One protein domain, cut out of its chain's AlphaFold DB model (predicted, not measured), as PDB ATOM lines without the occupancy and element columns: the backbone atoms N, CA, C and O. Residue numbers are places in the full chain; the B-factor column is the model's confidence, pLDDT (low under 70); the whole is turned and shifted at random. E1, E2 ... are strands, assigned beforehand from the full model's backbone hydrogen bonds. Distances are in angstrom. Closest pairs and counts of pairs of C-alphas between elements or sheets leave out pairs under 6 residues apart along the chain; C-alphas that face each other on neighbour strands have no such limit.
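This is residues 4 to 72 of the 76 residues of an uncharacterized protein of Pseudonocardia endophytica (UniProt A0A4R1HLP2). Little regular structure: one long hairpin of two strands, E1 and E2, makes a ribbon along the longest axis, and the unnamed stretches 4 to 18 and 43 to 72 loop mostly along one side of it. The hairpin's tip, residues 28 to 33, and residues 52 to 57 stick out. The printed part has 69 residues and no named helix; it is all strand by its 16 residues in named elements, antiparallel, only just loose, close to compact, with a radius of gyration of the C-alphas of 13.3 A, and spans 41 by 26 by 18 A.

E1, residues 19 to 26, and E2, residues 35 to 42, form an antiparallel hairpin, their directions at 153 degrees. C-alphas 21 and 40 face each other at 4.6 A. N 20 and O 41, 2.9 A, and N 35 and O 26, 2.8 A, are within hydrogen-bond range.

E1 begins at C-alpha 19 (51.973, -3.403, -27.334) and is 21.7 A long. E2, 23.6 A long, ends at C-alpha 42 (49.346, 0.584, -28.509).

The farthest C-alphas, Thr 16 and Gly 31, are 41.5 A apart. The printed part has no cut, and the E1 to E2 link is short. Residue 29 and residues 49 to 72 have pLDDT under 70.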
ATOM      1  N   LEU A   4      42.700  -5.534 -30.892       81.75
ATOM      2  CA  LEU A   4      42.251  -4.146 -30.906       81.75
ATOM      3  C   LEU A   4      42.827  -3.415 -29.702       81.75
ATOM      4  O   LEU A   4      42.880  -3.964 -28.599       81.75
ATOM      5  N   CYS A   5      43.255  -2.181 -29.928       84.56
ATOM      6  CA  CYS A   5      43.634  -1.293 -28.852       84.56
ATOM      7  C   CYS A   5      42.407  -0.918 -28.033       84.56
ATOM      8  O   CYS A   5      41.405  -0.463 -28.581       84.56
ATOM      9  N   GLU A   6      42.508  -1.041 -26.710       80.50
ATOM     10  CA  GLU A   6      41.405  -0.674 -25.827       80.50
ATOM     11  C   GLU A   6      41.082   0.823 -25.806       80.50
ATOM     12  O   GLU A   6      39.991   1.203 -25.393       80.50
ATOM     13  N   ARG A   7      42.018   1.671 -26.241       80.62
ATOM     14  CA  ARG A   7      41.831   3.124 -26.290       80.62
ATOM     15  C   ARG A   7      41.194   3.538 -27.601       80.62
ATOM     16  O   ARG A   7      40.088   4.057 -27.619       80.62
ATOM     17  N   CYS A   8      41.875   3.254 -28.711       81.06
ATOM     18  CA  CYS A   8      41.441   3.757 -30.007       81.06
ATOM     19  C   CYS A   8      40.476   2.838 -30.765       81.06
ATOM     20  O   CYS A   8      39.986   3.209 -31.826       81.06
ATOM     21  N   CYS A   9      40.239   1.619 -30.268       79.50
ATOM     22  CA  CYS A   9      39.502   0.558 -30.969       79.50
ATOM     23  C   CYS A   9      40.116   0.153 -32.328       79.50
ATOM     24  O   CYS A   9      39.542  -0.660 -33.051       79.50
ATOM     25  N   GLY A  10      41.284   0.699 -32.675       80.88
ATOM     26  CA  GLY A  10      42.032   0.393 -33.884       80.88
ATOM     27  C   GLY A  10      42.839  -0.903 -33.764       80.88
ATOM     28  O   GLY A  10      43.063  -1.408 -32.658       80.88
ATOM     29  N   PRO A  11      43.276  -1.472 -34.898       83.69
ATOM     30  CA  PRO A  11      44.054  -2.702 -34.914       83.69
ATOM     31  C   PRO A  11      45.471  -2.477 -34.379       83.69
ATOM     32  O   PRO A  11      46.173  -1.574 -34.819       83.69
ATOM     33  N   ILE A  12      45.918  -3.352 -33.478       85.69
ATOM     34  CA  ILE A  12      47.314  -3.446 -33.048       85.69
ATOM     35  C   ILE A  12      48.041  -4.435 -33.956       85.69
ATOM     36  O   ILE A  12      47.737  -5.638 -33.977       85.69
ATOM     37  N   HIS A  13      49.063  -3.951 -34.654       87.69
ATOM     38  CA  HIS A  13      49.871  -4.760 -35.563       87.69
ATOM     39  C   HIS A  13      51.147  -5.267 -34.871       87.69
ATOM     40  O   HIS A  13      52.211  -4.663 -34.958       87.69
ATOM     41  N   ARG A  14      51.072  -6.430 -34.206       83.06
ATOM     42  CA  ARG A  14      52.168  -6.966 -33.358       83.06
ATOM     43  C   ARG A  14      53.534  -7.126 -34.046       83.06
ATOM     44  O   ARG A  14      54.535  -7.253 -33.353       83.06
ATOM     45  N   SER A  15      53.579  -7.206 -35.376       84.88
ATOM     46  CA  SER A  15      54.825  -7.320 -36.147       84.88
ATOM     47  C   SER A  15      55.489  -5.973 -36.434       84.88
ATOM     48  O   SER A  15      56.661  -5.950 -36.794       84.88
ATOM     49  N   THR A  16      54.749  -4.870 -36.318       83.81
ATOM     50  CA  THR A  16      55.205  -3.523 -36.695       83.81
ATOM     51  C   THR A  16      55.194  -2.541 -35.532       83.81
ATOM     52  O   THR A  16      55.794  -1.477 -35.644       83.81
ATOM     53  N   GLU A  17      54.549  -2.877 -34.415       87.19
ATOM     54  CA  GLU A  17      54.549  -2.046 -33.214       87.19
ATOM     55  C   GLU A  17      54.577  -2.871 -31.915       87.19
ATOM     56  O   GLU A  17      54.017  -3.972 -31.846       87.19
ATOM     57  N   PRO A  18      55.213  -2.342 -30.852       88.19
ATOM     58  CA  PRO A  18      55.082  -2.901 -29.519       88.19
ATOM     59  C   PRO A  18      53.680  -2.643 -28.951       88.19
ATOM     60  O   PRO A  18      53.029  -1.642 -29.252       88.19
ATOM     61  N   LEU A  19      53.240  -3.525 -28.055       89.56
ATOM     62  CA  LEU A  19      51.973  -3.403 -27.334       89.56
ATOM     63  C   LEU A  19      52.217  -3.377 -25.828       89.56
ATOM     64  O   LEU A  19      53.219  -3.908 -25.346       89.56
ATOM     65  N   ARG A  20      51.276  -2.814 -25.072       90.44
ATOM     66  CA  ARG A  20      51.212  -2.993 -23.614       90.44
ATOM     67  C   ARG A  20      49.936  -3.731 -23.252       90.44
ATOM     68  O   ARG A  20      48.945  -3.653 -23.972       90.44
ATOM     69  N   LEU A  21      49.989  -4.467 -22.150       87.94
ATOM     70  CA  LEU A  21      48.849  -5.209 -21.632       87.94
ATOM     71  C   LEU A  21      48.346  -4.523 -20.368       87.94
ATOM     72  O   LEU A  21      49.138  -4.241 -19.466       87.94
ATOM     73  N   THR A  22      47.044  -4.288 -20.308       82.62
ATOM     74  CA  THR A  22      46.363  -3.737 -19.138       82.62
ATOM     75  C   THR A  22      45.510  -4.838 -18.520       82.62
ATOM     76  O   THR A  22      44.840  -5.590 -19.227       82.62
ATOM     77  N   TRP A  23      45.553  -4.964 -17.196       81.31
ATOM     78  CA  TRP A  23      44.718  -5.911 -16.462       81.31
ATOM     79  C   TRP A  23      43.528  -5.197 -15.836       81.31
ATOM     80  O   TRP A  23      43.673  -4.143 -15.224       81.31
ATOM     81  N   HIS A  24      42.367  -5.828 -15.937       77.88
ATOM     82  CA  HIS A  24      41.091  -5.314 -15.466       77.88
ATOM     83  C   HIS A  24      40.458  -6.312 -14.515       77.88
ATOM     84  O   HIS A  24      40.331  -7.492 -14.838       77.88
ATOM     85  N   ARG A  25      40.020  -5.842 -13.351       79.31
ATOM     86  CA  ARG A  25      39.178  -6.637 -12.456       79.31
ATOM     87  C   ARG A  25      37.721  -6.372 -12.799       79.31
ATOM     88  O   ARG A  25      37.261  -5.241 -12.682       79.31
ATOM     89  N   VAL A  26      37.000  -7.412 -13.191       75.38
ATOM     90  CA  VAL A  26      35.602  -7.334 -13.608       75.38
ATOM     91  C   VAL A  26      34.734  -8.071 -12.589       75.38
ATOM     92  O   VAL A  26      34.947  -9.266 -12.371       75.38
ATOM     93  N   PRO A  27      33.799  -7.386 -11.914       71.31
ATOM     94  CA  PRO A  27      32.861  -8.043 -11.010       71.31
ATOM     95  C   PRO A  27      31.938  -8.997 -11.784       71.31
ATOM     96  O   PRO A  27      31.639  -8.766 -12.953       71.31
ATOM     97  N   ASP A  28      31.496 -10.077 -11.140       74.62
ATOM     98  CA  ASP A  28      30.493 -10.974 -11.715       74.62
ATOM     99  C   ASP A  28      29.094 -10.433 -11.394       74.62
ATOM    100  O   ASP A  28      28.743 -10.231 -10.230       74.62
ATOM    101  N   GLU A  29      28.295 -10.185 -12.428       69.12
ATOM    102  CA  GLU A  29      26.976  -9.551 -12.300       69.12
ATOM    103  C   GLU A  29      25.955 -10.407 -11.533       69.12
ATOM    104  O   GLU A  29      24.934  -9.895 -11.083       69.12
ATOM    105  N   ARG A  30      26.228 -11.703 -11.330       77.12
ATOM    106  CA  ARG A  30      25.366 -12.621 -10.568       77.12
ATOM    107  C   ARG A  30      25.820 -12.787  -9.115       77.12
ATOM    108  O   ARG A  30      25.401 -13.728  -8.446       77.12
ATOM    109  N   GLY A  31      26.686 -11.893  -8.628       76.50
ATOM    110  CA  GLY A  31      27.235 -11.936  -7.268       76.50
ATOM    111  C   GLY A  31      28.332 -12.987  -7.079       76.50
ATOM    112  O   GLY A  31      28.714 -13.282  -5.947       76.50
ATOM    113  N   GLY A  32      28.835 -13.562  -8.175       73.88
ATOM    114  CA  GLY A  32      29.962 -14.485  -8.158       73.88
ATOM    115  C   GLY A  32      31.313 -13.798  -7.898       73.88
ATOM    116  O   GLY A  32      31.406 -12.576  -7.740       73.88
ATOM    117  N   PRO A  33      32.409 -14.576  -7.864       77.81
ATOM    118  CA  PRO A  33      33.745 -14.025  -7.698       77.81
ATOM    119  C   PRO A  33      34.136 -13.142  -8.889       77.81
ATOM    120  O   PRO A  33      33.928 -13.500 -10.049       77.81
ATOM    121  N   ALA A  34      34.765 -12.002  -8.592       77.25
ATOM    122  CA  ALA A  34      35.316 -11.124  -9.617       77.25
ATOM    123  C   ALA A  34      36.365 -11.858 -10.468       77.25
ATOM    124  O   ALA A  34      37.200 -12.604  -9.951       77.25
ATOM    125  N   ARG A  35      36.337 -11.600 -11.773       76.31
ATOM    126  CA  ARG A  35      37.245 -12.168 -12.769       76.31
ATOM    127  C   ARG A  35      38.314 -11.148 -13.130       76.31
ATOM    128  O   ARG A  35      38.087  -9.944 -13.056       76.31
ATOM    129  N   TRP A  36      39.475 -11.624 -13.550       79.25
ATOM    130  CA  TRP A  36      40.517 -10.770 -14.112       79.25
ATOM    131  C   TRP A  36      40.550 -10.953 -15.621       79.25
ATOM    132  O   TRP A  36      40.609 -12.080 -16.109       79.25
ATOM    133  N   LEU A  37      40.491  -9.845 -16.350       78.50
ATOM    134  CA  LEU A  37      40.586  -9.793 -17.801       78.50
ATOM    135  C   LEU A  37      41.826  -9.005 -18.204       78.50
ATOM    136  O   LEU A  37      42.304  -8.153 -17.460       78.50
ATOM    137  N   GLN A  38      42.335  -9.293 -19.394       82.56
ATOM    138  CA  GLN A  38      43.469  -8.590 -19.969       82.56
ATOM    139  C   GLN A  38      43.055  -7.947 -21.289       82.56
ATOM    140  O   GLN A  38      42.403  -8.587 -22.114       82.56
ATOM    141  N   SER A  39      43.467  -6.704 -21.494       83.31
ATOM    142  CA  SER A  39      43.319  -5.966 -22.744       83.31
ATOM    143  C   SER A  39      44.685  -5.508 -23.259       83.31
ATOM    144  O   SER A  39      45.685  -5.541 -22.536       83.31
ATOM    145  N   ALA A  40      44.743  -5.106 -24.529       87.06
ATOM    146  CA  ALA A  40      45.957  -4.610 -25.169       87.06
ATOM    147  C   ALA A  40      45.806  -3.135 -25.567       87.06
ATOM    148  O   ALA A  40      44.740  -2.719 -26.014       87.06
ATOM    149  N   VAL A  41      46.887  -2.364 -25.458       87.75
ATOM    150  CA  VAL A  41      47.013  -0.993 -25.983       87.75
ATOM    151  C   VAL A  41      48.218  -0.873 -26.900       87.75
ATOM    152  O   VAL A  41      49.220  -1.574 -26.715       87.75
ATOM    153  N   HIS A  42      48.155   0.080 -27.832       89.00
ATOM    154  CA  HIS A  42      49.346   0.584 -28.509       89.00
ATOM    155  C   HIS A  42      50.382   1.026 -27.465       89.00
ATOM    156  O   HIS A  42      50.053   1.694 -26.479       89.00
ATOM    157  N   ALA A  43      51.645   0.640 -27.652       90.12
ATOM    158  CA  ALA A  43      52.723   1.166 -26.814       90.12
ATOM    159  C   ALA A  43      53.101   2.604 -27.200       90.12
ATOM    160  O   ALA A  43      53.658   3.329 -26.370       90.12
ATOM    161  N   LEU A  44      52.804   2.991 -28.442       87.31
ATOM    162  CA  LEU A  44      52.915   4.353 -28.947       87.31
ATOM    163  C   LEU A  44      51.606   5.128 -28.712       87.31
ATOM    164  O   LEU A  44      50.554   4.508 -28.525       87.31
ATOM    165  N   PRO A  45      51.651   6.472 -28.708       84.81
ATOM    166  CA  PRO A  45      50.442   7.285 -28.677       84.81
ATOM    167  C   PRO A  45      49.502   6.904 -29.824       84.81
ATOM    168  O   PRO A  45      49.934   6.743 -30.963       84.81
ATOM    169  N   CYS A  46      48.219   6.768 -29.511       84.69
ATOM    170  CA  CYS A  46      47.146   6.577 -30.476       84.69
ATOM    171  C   CYS A  46      46.068   7.623 -30.203       84.69
ATOM    172  O   CYS A  46      45.917   8.066 -29.062       84.69
ATOM    173  N   GLU A  47      45.352   8.023 -31.249       81.38
ATOM    174  CA  GLU A  47      44.241   8.956 -31.114       81.38
ATOM    175  C   GLU A  47      43.024   8.205 -30.580       81.38
ATOM    176  O   GLU A  47      42.576   7.218 -31.167       81.38
ATOM    177  N   GLU A  48      42.540   8.631 -29.418       72.25
ATOM    178  CA  GLU A  48      41.306   8.103 -28.854       72.25
ATOM    179  C   GLU A  48      40.136   8.652 -29.684       72.25
ATOM    180  O   GLU A  48      40.046   9.869 -29.847       72.25
ATOM    181  N   PRO A  49      39.275   7.796 -30.266       66.38
ATOM    182  CA  PRO A  49      38.144   8.260 -31.040       66.38
ATOM    183  C   PRO A  49      37.213   9.048 -30.126       66.38
ATOM    184  O   PRO A  49      36.984   8.654 -28.980       66.38
ATOM    185  N   ASP A  50      36.633  10.124 -30.652       66.69
ATOM    186  CA  ASP A  50      35.494  10.759 -30.003       66.69
ATOM    187  C   ASP A  50      34.325   9.773 -30.018       66.69
ATOM    188  O   ASP A  50      33.684   9.519 -31.041       66.69
ATOM    189  N   VAL A  51      34.111   9.146 -28.870       57.59
ATOM    190  CA  VAL A  51      33.050   8.171 -28.663       57.59
ATOM    191  C   VAL A  51      31.779   8.795 -28.081       57.59
ATOM    192  O   VAL A  51      30.856   8.049 -27.742       57.59
ATOM    193  N   GLY A  52      31.717  10.127 -27.975       59.75
ATOM    194  CA  GLY A  52      30.635  10.856 -27.320       59.75
ATOM    195  C   GLY A  52      30.734  10.869 -25.788       59.75
ATOM    196  O   GLY A  52      31.771  10.565 -25.198       59.75
ATOM    197  N   GLU A  53      29.636  11.258 -25.132       49.31
ATOM    198  CA  GLU A  53      29.566  11.429 -23.676       49.31
ATOM    199  C   GLU A  53      29.714  10.093 -22.920       49.31
ATOM    200  O   GLU A  53      29.244   9.035 -23.346       49.31
ATOM    201  N   TRP A  54      30.405  10.140 -21.783       50.38
ATOM    202  CA  TRP A  54      30.839   8.963 -21.032       50.38
ATOM    203  C   TRP A  54      29.676   8.246 -20.313       50.38
ATOM    204  O   TRP A  54      29.151   8.752 -19.324       50.38
ATOM    205  N   ASP A  55      29.315   7.030 -20.752       48.69
ATOM    206  CA  ASP A  55      28.268   6.175 -20.154       48.69
ATOM    207  C   ASP A  55      28.874   4.903 -19.526       48.69
ATOM    208  O   ASP A  55      29.399   4.025 -20.214       48.69
ATOM    209  N   THR A  56      28.793   4.786 -18.200       44.34
ATOM    210  CA  THR A  56      29.363   3.671 -17.427       44.34
ATOM    211  C   THR A  56      28.576   2.359 -17.540       44.34
ATOM    212  O   THR A  56      29.164   1.302 -17.306       44.34
ATOM    213  N   ILE A  57      27.292   2.394 -17.922       43.31
ATOM    214  CA  ILE A  57      26.400   1.222 -18.022       43.31
ATOM    215  C   ILE A  57      26.545   0.543 -19.386       43.31
ATOM    216  O   ILE A  57      26.650  -0.679 -19.454       43.31
ATOM    217  N   ARG A  58      26.653   1.315 -20.477       45.78
ATOM    218  CA  ARG A  58      26.999   0.765 -21.806       45.78
ATOM    219  C   ARG A  58      28.427   0.248 -21.878       45.78
ATOM    220  O   ARG A  58      28.776  -0.544 -22.755       45.78
ATOM    221  N   ARG A  59      29.285   0.755 -20.991       53.75
ATOM    222  CA  ARG A  59      30.724   0.610 -21.108       53.75
ATOM    223  C   ARG A  59      31.402   0.298 -19.766       53.75
ATOM    224  O   ARG A  59      32.376   0.960 -19.410       53.75
ATOM    225  N   GLY A  60      31.035  -0.813 -19.111       45.09
ATOM    226  CA  GLY A  60      31.852  -1.537 -18.097       45.09
ATOM    227  C   GLY A  60      32.343  -2.899 -18.646       45.09
ATOM    228  O   GLY A  60      31.630  -3.514 -19.415       45.09
ATOM    229  N   ALA A  61      33.565  -3.439 -18.521       56.34
ATOM    230  CA  ALA A  61      34.936  -3.013 -18.177       56.34
ATOM    231  C   ALA A  61      35.800  -3.013 -19.476       56.34
ATOM    232  O   ALA A  61      35.277  -3.443 -20.493       56.34
ATOM    233  N   ALA A  62      37.020  -2.483 -19.570       55.62
ATOM    234  CA  ALA A  62      37.750  -2.527 -20.852       55.62
ATOM    235  C   ALA A  62      38.337  -3.943 -21.074       55.62
ATOM    236  O   ALA A  62      39.443  -4.212 -20.632       55.62
ATOM    237  N   PRO A  63      37.584  -4.976 -21.496       53.78
ATOM    238  CA  PRO A  63      36.633  -5.231 -22.596       53.78
ATOM    239  C   PRO A  63      36.326  -4.094 -23.550       53.78
ATOM    240  O   PRO A  63      35.193  -3.868 -23.988       53.78
ATOM    241  N   ALA A  64      37.369  -3.346 -23.867       49.69
ATOM    242  CA  ALA A  64      37.222  -2.215 -24.730       49.69
ATOM    243  C   ALA A  64      36.866  -2.740 -26.093       49.69
ATOM    244  O   ALA A  64      37.500  -3.625 -26.660       49.69
ATOM    245  N   ALA A  65      35.761  -2.222 -26.554       47.41
ATOM    246  CA  ALA A  65      35.247  -2.535 -27.844       47.41
ATOM    247  C   ALA A  65      34.755  -3.977 -28.095       47.41
ATOM    248  O   ALA A  65      34.192  -4.219 -29.153       47.41
ATOM    249  N   LEU A  66      34.769  -4.886 -27.112       51.75
ATOM    250  CA  LEU A  66      33.748  -5.953 -27.074       51.75
ATOM    251  C   LEU A  66      32.358  -5.370 -26.754       51.75
ATOM    252  O   LEU A  66      31.342  -5.942 -27.119       51.75
ATOM    253  N   ARG A  67      32.326  -4.154 -26.200       50.47
ATOM    254  CA  ARG A  67      31.168  -3.245 -26.257       50.47
ATOM    255  C   ARG A  67      30.920  -2.661 -27.645       50.47
ATOM    256  O   ARG A  67      29.789  -2.614 -28.099       50.47
ATOM    257  N   TRP A  68      31.979  -2.226 -28.319       42.22
ATOM    258  CA  TRP A  68      31.888  -1.523 -29.607       42.22
ATOM    259  C   TRP A  68      31.272  -2.423 -30.681       42.22
ATOM    260  O   TRP A  68      30.555  -1.960 -31.557       42.22
ATOM    261  N   ALA A  69      31.509  -3.733 -30.587       42.38
ATOM    262  CA  ALA A  69      30.928  -4.740 -31.466       42.38
ATOM    263  C   ALA A  69      29.587  -5.337 -30.989       42.38
ATOM    264  O   ALA A  69      28.990  -6.081 -31.755       42.38
ATOM    265  N   ALA A  70      29.072  -5.012 -29.800       50.88
ATOM    266  CA  ALA A  70      27.633  -5.172 -29.556       50.88
ATOM    267  C   ALA A  70      26.857  -3.988 -30.178       50.88
ATOM    268  O   ALA A  70      25.800  -4.179 -30.767       50.88
ATOM    269  N   GLU A  71      27.437  -2.777 -30.153       45.25
ATOM    270  CA  GLU A  71      26.863  -1.536 -30.710       45.25
ATOM    271  C   GLU A  71      26.691  -1.531 -32.241       45.25
ATOM    272  O   GLU A  71      25.976  -0.682 -32.761       45.25
ATOM    273  N   ARG A  72      27.313  -2.443 -32.995       44.03
ATOM    274  CA  ARG A  72      27.107  -2.515 -34.458       44.03
ATOM    275  C   ARG A  72      26.109  -3.575 -34.912       44.03
ATOM    276  O   ARG A  72      25.685  -3.505 -36.062       44.03
TER     277      ARG A  72